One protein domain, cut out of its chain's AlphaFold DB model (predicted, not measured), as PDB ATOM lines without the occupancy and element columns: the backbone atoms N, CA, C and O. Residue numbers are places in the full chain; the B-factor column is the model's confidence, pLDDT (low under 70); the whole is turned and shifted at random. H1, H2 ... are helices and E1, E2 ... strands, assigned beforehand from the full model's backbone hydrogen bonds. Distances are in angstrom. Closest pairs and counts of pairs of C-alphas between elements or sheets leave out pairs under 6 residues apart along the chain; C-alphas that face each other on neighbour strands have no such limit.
ATOM      1  N   PHE A  25      -3.945   8.040  -4.082       76.00
ATOM      2  CA  PHE A  25      -3.706   9.451  -3.758       76.00
ATOM      3  C   PHE A  25      -2.287   9.725  -3.255       76.00
ATOM      4  O   PHE A  25      -1.815  10.856  -3.348       76.00
ATOM      5  N   MET A  26      -1.577   8.716  -2.734       69.88
ATOM      6  CA  MET A  26      -0.195   8.894  -2.291       69.88
ATOM      7  C   MET A  26       0.646   7.625  -2.412       69.88
ATOM      8  O   MET A  26       0.259   6.539  -1.975       69.88
ATOM      9  N   ASP A  27       1.863   7.819  -2.911       67.62
ATOM     10  CA  ASP A  27       2.996   6.944  -2.639       67.62
ATOM     11  C   ASP A  27       3.820   7.563  -1.515       67.62
ATOM     12  O   ASP A  27       4.246   8.720  -1.596       67.62
ATOM     13  N   LYS A  28       4.020   6.818  -0.426       61.84
ATOM     14  CA  LYS A  28       4.857   7.271   0.682       61.84
ATOM     15  C   LYS A  28       6.175   6.511   0.674       61.84
ATOM     16  O   LYS A  28       6.197   5.293   0.780       61.84
ATOM     17  N   ASN A  29       7.268   7.269   0.606       57.22
ATOM     18  CA  ASN A  29       8.640   6.767   0.733       57.22
ATOM     19  C   ASN A  29       9.091   6.630   2.202       57.22
ATOM     20  O   ASN A  29      10.255   6.347   2.452       57.22
ATOM     21  N   ILE A  30       8.195   6.879   3.161       56.09
ATOM     22  CA  ILE A  30       8.390   6.762   4.610       56.09
ATOM     23  C   ILE A  30       7.151   6.042   5.138       56.09
ATOM     24  O   ILE A  30       6.051   6.532   4.887       56.09
ATOM     25  N   ASP A  31       7.311   4.912   5.831       61.91
ATOM     26  CA  ASP A  31       6.192   4.116   6.355       61.91
ATOM     27  C   ASP A  31       5.620   4.784   7.618       61.91
ATOM     28  O   ASP A  31       6.259   4.755   8.670       61.91
ATOM     29  N   PRO A  32       4.431   5.411   7.555       60.22
ATOM     30  CA  PRO A  32       3.864   6.095   8.708       60.22
ATOM     31  C   PRO A  32       3.236   5.137   9.730       60.22
ATOM     32  O   PRO A  32       2.869   5.588  10.810       60.22
ATOM     33  N   ILE A  33       3.078   3.850   9.402       66.50
ATOM     34  CA  ILE A  33       2.316   2.879  10.193       66.50
ATOM     35  C   ILE A  33       3.249   1.995  11.016       66.50
ATOM     36  O   ILE A  33       3.082   1.900  12.231       66.50
ATOM     37  N   VAL A  34       4.213   1.328  10.375       65.19
ATOM     38  CA  VAL A  34       5.064   0.342  11.066       65.19
ATOM     39  C   VAL A  34       6.294   1.004  11.680       65.19
ATOM     40  O   VAL A  34       6.666   0.678  12.808       65.19
ATOM     41  N   VAL A  35       6.929   1.937  10.960       67.50
ATOM     42  CA  VAL A  35       8.150   2.626  11.417       67.50
ATOM     43  C   VAL A  35       8.085   4.129  11.099       67.50
ATOM     44  O   VAL A  35       8.751   4.600  10.171       67.50
ATOM     45  N   PRO A  36       7.307   4.905  11.878       66.75
ATOM     46  CA  PRO A  36       7.049   6.312  11.593       66.75
ATOM     47  C   PRO A  36       8.332   7.127  11.385       66.75
ATOM     48  O   PRO A  36       9.248   7.110  12.209       66.75
ATOM     49  N   GLY A  37       8.392   7.880  10.283       59.38
ATOM     50  CA  GLY A  37       9.490   8.814  10.012       59.38
ATOM     51  C   GLY A  37      10.795   8.179   9.515       59.38
ATOM     52  O   GLY A  37      11.780   8.900   9.371       59.38
ATOM     53  N   GLN A  38      10.829   6.867   9.252       60.09
ATOM     54  CA  GLN A  38      12.016   6.165   8.757       60.09
ATOM     55  C   GLN A  38      11.819   5.604   7.345       60.09
ATOM     56  O   GLN A  38      10.732   5.166   6.962       60.09
ATOM     57  N   TYR A  39      12.911   5.571   6.580       60.47
ATOM     58  CA  TYR A  39      12.981   4.776   5.359       60.47
ATOM     59  C   TYR A  39      13.119   3.300   5.742       60.47
ATOM     60  O   TYR A  39      14.040   2.913   6.459       60.47
ATOM     61  N   SER A  40      12.186   2.486   5.268       63.84
ATOM     62  CA  SER A  40      12.092   1.049   5.515       63.84
ATOM     63  C   SER A  40      11.897   0.315   4.190       63.84
ATOM     64  O   SER A  40      11.359   0.861   3.231       63.84
ATOM     65  N   SER A  41      12.310  -0.946   4.116       65.19
ATOM     66  CA  SER A  41      12.002  -1.785   2.954       65.19
ATOM     67  C   SER A  41      10.507  -2.089   2.834       65.19
ATOM     68  O   SER A  41      10.051  -2.435   1.750       65.19
ATOM     69  N   HIS A  42       9.757  -1.984   3.934       70.75
ATOM     70  CA  HIS A  42       8.302  -2.126   3.981       70.75
ATOM     71  C   HIS A  42       7.700  -0.723   3.918       70.75
ATOM     72  O   HIS A  42       7.862   0.057   4.849       70.75
ATOM     73  N   MET A  43       7.063  -0.403   2.795       72.12
ATOM     74  CA  MET A  43       6.365   0.854   2.529       72.12
ATOM     75  C   MET A  43       4.878   0.577   2.306       72.12
ATOM     76  O   MET A  43       4.468  -0.569   2.112       72.12
ATOM     77  N   HIS A  44       4.059   1.626   2.315       76.25
ATOM     78  CA  HIS A  44       2.638   1.531   2.005       76.25
ATOM     79  C   HIS A  44       2.253   2.557   0.937       76.25
ATOM     80  O   HIS A  44       2.532   3.750   1.067       76.25
ATOM     81  N   THR A  45       1.570   2.085  -0.103       78.06
ATOM     82  CA  THR A  45       0.775   2.930  -0.999       78.06
ATOM     83  C   THR A  45      -0.638   3.012  -0.432       78.06
ATOM     84  O   THR A  45      -1.211   1.979  -0.064       78.06
ATOM     85  N   PHE A  46      -1.193   4.222  -0.355       83.38
ATOM     86  CA  PHE A  46      -2.515   4.466   0.225       83.38
ATOM     87  C   PHE A  46      -3.547   4.880  -0.835       83.38
ATOM     88  O   PHE A  46      -3.233   5.570  -1.810       83.38
ATOM     89  N   PHE A  47      -4.790   4.456  -0.606       87.38
ATOM     90  CA  PHE A  47      -5.976   4.700  -1.432       87.38
ATOM     91  C   PHE A  47      -7.158   5.120  -0.539       87.38
ATOM     92  O   PHE A  47      -7.211   4.720   0.629       87.38
ATOM     93  N   GLY A  48      -8.122   5.864  -1.087       88.38
ATOM     94  CA  GLY A  48      -9.311   6.317  -0.355       88.38
ATOM     95  C   GLY A  48      -9.132   7.701   0.274       88.38
ATOM     96  O   GLY A  48      -8.917   8.670  -0.452       88.38
ATOM     97  N   SER A  49      -9.276   7.804   1.602       88.25
ATOM     98  CA  SER A  49      -9.172   9.093   2.309       88.25
ATOM     99  C   SER A  49      -7.772   9.714   2.208       88.25
ATOM    100  O   SER A  49      -6.767   9.036   2.387       88.25
ATOM    101  N   ASP A  50      -7.687  11.019   1.962       86.44
ATOM    102  CA  ASP A  50      -6.416  11.741   1.845       86.44
ATOM    103  C   ASP A  50      -5.840  12.245   3.181       86.44
ATOM    104  O   ASP A  50      -4.707  12.733   3.230       86.44
ATOM    105  N   ALA A  51      -6.576  12.071   4.281       87.88
ATOM    106  CA  ALA A  51      -6.206  12.568   5.605       87.88
ATOM    107  C   ALA A  51      -5.209  11.676   6.367       87.88
ATOM    108  O   ALA A  51      -4.857  11.979   7.512       87.88
ATOM    109  N   VAL A  52      -4.724  10.578   5.771       83.44
ATOM    110  CA  VAL A  52      -3.712   9.739   6.427       83.44
ATOM    111  C   VAL A  52      -2.351  10.434   6.458       83.44
ATOM    112  O   VAL A  52      -1.770  10.845   5.450       83.44
ATOM    113  N   THR A  53      -1.806  10.533   7.660       80.81
ATOM    114  CA  THR A  53      -0.494  11.102   7.941       80.81
ATOM    115  C   THR A  53       0.251  10.212   8.930       80.81
ATOM    116  O   THR A  53      -0.317   9.282   9.498       80.81
ATOM    117  N   ALA A  54       1.521  10.529   9.190       77.62
ATOM    118  CA  ALA A  54       2.307   9.858  10.228       77.62
ATOM    119  C   ALA A  54       1.751  10.028  11.653       77.62
ATOM    120  O   ALA A  54       2.175   9.310  12.550       77.62
ATOM    121  N   ASN A  55       0.824  10.968  11.862       81.88
ATOM    122  CA  ASN A  55       0.258  11.279  13.173       81.88
ATOM    123  C   ASN A  55      -1.232  10.936  13.276       81.88
ATOM    124  O   ASN A  55      -1.841  11.237  14.295       81.88
ATOM    125  N   THR A  56      -1.827  10.358  12.231       80.88
ATOM    126  CA  THR A  56      -3.245   9.997  12.250       80.88
ATOM    127  C   THR A  56      -3.444   8.792  13.165       80.88
ATOM    128  O   THR A  56      -2.812   7.753  12.983       80.88
ATOM    129  N   THR A  57      -4.319   8.929  14.156       84.12
ATOM    130  CA  THR A  57      -4.567   7.936  15.210       84.12
ATOM    131  C   THR A  57      -6.041   7.583  15.382       84.12
ATOM    132  O   THR A  57      -6.333   6.528  15.948       84.12
ATOM    133  N   THR A  58      -6.970   8.412  14.892       87.56
ATOM    134  CA  THR A  58      -8.414   8.172  15.029       87.56
ATOM    135  C   THR A  58      -9.148   8.145  13.691       87.56
ATOM    136  O   THR A  58      -8.693   8.664  12.671       87.56
ATOM    137  N   SER A  59     -10.332   7.531  13.697       86.25
ATOM    138  CA  SER A  59     -11.211   7.501  12.527       86.25
ATOM    139  C   SER A  59     -11.826   8.869  12.230       86.25
ATOM    140  O   SER A  59     -12.077   9.172  11.067       86.25
ATOM    141  N   GLU A  60     -12.062   9.710  13.244       91.12
ATOM    142  CA  GLU A  60     -12.546  11.079  13.029       91.12
ATOM    143  C   GLU A  60     -11.545  11.915  12.222       91.12
ATOM    144  O   GLU A  60     -11.952  12.686  11.357       91.12
ATOM    145  N   GLU A  61     -10.241  11.732  12.453       89.31
ATOM    146  CA  GLU A  61      -9.192  12.411  11.683       89.31
ATOM    147  C   GLU A  61      -9.228  12.008  10.202       89.31
ATOM    148  O   GLU A  61      -9.034  12.854   9.333       89.31
ATOM    149  N   LEU A  62      -9.554  10.747   9.895       85.69
ATOM    150  CA  LEU A  62      -9.704  10.262   8.518       85.69
ATOM    151  C   LEU A  62     -10.954  10.805   7.816       85.69
ATOM    152  O   LEU A  62     -10.924  11.053   6.610       85.69
ATOM    153  N   GLN A  63     -12.041  11.006   8.563       90.06
ATOM    154  CA  GLN A  63     -13.297  11.566   8.049       90.06
ATOM    155  C   GLN A  63     -13.219  13.073   7.779       90.06
ATOM    156  O   GLN A  63     -14.097  13.619   7.116       90.06
ATOM    157  N   ALA A  64     -12.184  13.751   8.283       90.25
ATOM    158  CA  ALA A  64     -11.948  15.167   8.013       90.25
ATOM    159  C   ALA A  64     -11.319  15.429   6.628       90.25
ATOM    160  O   ALA A  64     -11.264  16.586   6.204       90.25
ATOM    161  N   GLY A  65     -10.828  14.387   5.948       85.12
ATOM    162  CA  GLY A  65     -10.218  14.471   4.618       85.12
ATOM    163  C   GLY A  65     -11.212  14.391   3.463       85.12
ATOM    164  O   GLY A  65     -12.414  14.208   3.643       85.12
ATOM    165  N   CYS A  66     -10.686  14.488   2.248       88.00
ATOM    166  CA  CYS A  66     -11.392  14.118   1.029       88.00
ATOM    167  C   CYS A  66     -11.229  12.616   0.775       88.00
ATOM    168  O   CYS A  66     -10.217  12.024   1.139       88.00
ATOM    169  N   SER A  67     -12.205  11.998   0.112       88.25
ATOM    170  CA  SER A  67     -12.096  10.607  -0.329       88.25
ATOM    171  C   SER A  67     -12.038  10.520  -1.847       88.25
ATOM    172  O   SER A  67     -12.783  11.211  -2.542       88.25
ATOM    173  N   THR A  68     -11.167   9.647  -2.351       88.81
ATOM    174  CA  THR A  68     -11.136   9.239  -3.761       88.81
ATOM    175  C   THR A  68     -12.048   8.048  -4.063       88.81
ATOM    176  O   THR A  68     -12.040   7.534  -5.180       88.81
ATOM    177  N   ALA A  69     -12.806   7.562  -3.077       88.06
ATOM    178  CA  ALA A  69     -13.722   6.451  -3.275       88.06
ATOM    179  C   ALA A  69     -14.913   6.858  -4.156       88.06
ATOM    180  O   ALA A  69     -15.478   7.942  -4.005       88.06
ATOM    181  N   GLU A  70     -15.361   5.947  -5.026       89.06
ATOM    182  CA  GLU A  70     -16.578   6.157  -5.829       89.06
ATOM    183  C   GLU A  70     -17.817   6.344  -4.937       89.06
ATOM    184  O   GLU A  70     -18.725   7.111  -5.259       89.06
ATOM    185  N   ASN A  71     -17.839   5.672  -3.781       86.88
ATOM    186  CA  ASN A  71     -18.800   5.971  -2.731       86.88
ATOM    187  C   ASN A  71     -18.332   7.215  -1.954       86.88
ATOM    188  O   ASN A  71     -17.402   7.098  -1.154       86.88
ATOM    189  N   PRO A  72     -19.020   8.366  -2.069       83.06
ATOM    190  CA  PRO A  72     -18.594   9.608  -1.424       83.06
ATOM    191  C   PRO A  72     -18.680   9.570   0.111       83.06
ATOM    192  O   PRO A  72     -18.239  10.506   0.769       83.06
ATOM    193  N   ASN A  73     -19.265   8.516   0.688       87.00
ATOM    194  CA  ASN A  73     -19.350   8.322   2.135       87.00
ATOM    195  C   ASN A  73     -18.284   7.353   2.678       87.00
ATOM    196  O   ASN A  73     -18.271   7.095   3.881       87.00
ATOM    197  N   ASP A  74     -17.436   6.770   1.825       87.44
ATOM    198  CA  ASP A  74     -16.347   5.898   2.272       87.44
ATOM    199  C   ASP A  74     -15.076   6.719   2.514       87.44
ATOM    200  O   ASP A  74     -14.349   7.049   1.582       87.44
ATOM    201  N   PHE A  75     -14.803   7.035   3.781       88.19
ATOM    202  CA  PHE A  75     -13.580   7.717   4.226       88.19
ATOM    203  C   PHE A  75     -12.520   6.743   4.757       88.19
ATOM    204  O   PHE A  75     -11.606   7.137   5.482       88.19
ATOM    205  N   SER A  76     -12.646   5.456   4.436       87.56
ATOM    206  CA  SER A  76     -11.673   4.453   4.851       87.56
ATOM    207  C   SER A  76     -10.344   4.645   4.120       87.56
ATOM    208  O   SER A  76     -10.281   5.132   2.988       87.56
ATOM    209  N   ILE A  77      -9.267   4.222   4.776       87.19
ATOM    210  CA  ILE A  77      -7.940   4.121   4.172       87.19
ATOM    211  C   ILE A  77      -7.695   2.673   3.793       87.19
ATOM    212  O   ILE A  77      -7.745   1.782   4.643       87.19
ATOM    213  N   TYR A  78      -7.338   2.450   2.535       86.31
ATOM    214  CA  TYR A  78      -6.838   1.166   2.071       86.31
ATOM    215  C   TYR A  78      -5.342   1.296   1.835       86.31
ATOM    216  O   TYR A  78      -4.876   2.264   1.237       86.31
ATOM    217  N   CYS A  79      -4.575   0.326   2.320       82.12
ATOM    218  CA  CYS A  79      -3.131   0.314   2.158       82.12
ATOM    219  C   CYS A  79      -2.689  -0.969   1.462       82.12
ATOM    220  O   CYS A  79      -3.184  -2.063   1.738       82.12
ATOM    221  N   LYS A  80      -1.728  -0.831   0.554       81.44
ATOM    222  CA  LYS A  80      -1.029  -1.954  -0.057       81.44
ATOM    223  C   LYS A  80       0.438  -1.835   0.299       81.44
ATOM    224  O   LYS A  80       1.044  -0.800   0.034       81.44
ATOM    225  N   SER A  81       0.999  -2.890   0.883       75.69
ATOM    226  CA  SER A  81       2.437  -2.948   1.105       75.69
ATOM    227  C   SER A  81       3.163  -2.878  -0.236       75.69
ATOM    228  O   SER A  81       2.929  -3.698  -1.129       75.69
ATOM    229  N   SER A  82       4.032  -1.890  -0.368       67.56
ATOM    230  CA  SER A  82       5.016  -1.780  -1.430       67.56
ATOM    231  C   SER A  82       6.387  -2.067  -0.830       67.56
ATOM    232  O   SER A  82       6.659  -1.775   0.335       67.56
ATOM    233  N   LEU A  83       7.255  -2.707  -1.605       62.72
ATOM    234  CA  LEU A  83       8.664  -2.741  -1.242       62.72
ATOM    235  C   LEU A  83       9.274  -1.407  -1.652       62.72
ATOM    236  O   LEU A  83       8.888  -0.859  -2.686       62.72
ATOM    237  N   HIS A  84      10.242  -0.910  -0.880       58.09
ATOM    238  CA  HIS A  84      11.144   0.109  -1.402       58.09
ATOM    239  C   HIS A  84      11.848  -0.488  -2.622       58.09
ATOM    240  O   HIS A  84      12.726  -1.342  -2.497       58.09
TER     241      HIS A  84
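This is residues 25 to 84 of the 91 residues of the protein "DUF1996 domain-containing protein" of Candidatus Bathyarchaeota archaeon (UniProt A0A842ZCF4). With little regular structure, this is a narrow ribbon of two long strands, E2 and E3, with short E1 beside E2, and long loops beyond. Residues 28 to 41 loop out at the end where E2 begins; tiny H1 lies near the other end. The 60 printed residues hold E1, E2, H1 and E3 in that order, 22 residues in a mixed class; the sheet E1 - E2 - E3 is antiparallel. The whole is compact, radius of gyration of the C-alphas 11.5 A, and only just flat, spanning 33 by 20 by 11 A.

Inner strand E2, residues 42 to 48, is antiparallel to edge strand E3, residues 77 to 83, at 150 degrees; C-alphas 44 and 81 face each other at 4.6 A, and N 43 and O 82 are within hydrogen-bond range at 2.8 A. E1, residues 25 to 27, forms a hairpin with E2, at 174 degrees, with N 46 and O 26 at 3.2 A. H1, residues 59 to 63, is only just not on the sheet, with 4 pairs of C-alphas within 10 A; its O i to N i+4 pair is within range.

E1 begins at C-alpha 25 (-3.706, 9.451, -3.758). E2 measures 20.0 A; E3, 18.8 A, ends at C-alpha 83 (8.664, -2.741, -1.242).

The printed part has no cut. Links E1 to E2 and H1 to E3 are long. Residues 26 to 41 and 82 to 84 have pLDDT under 70.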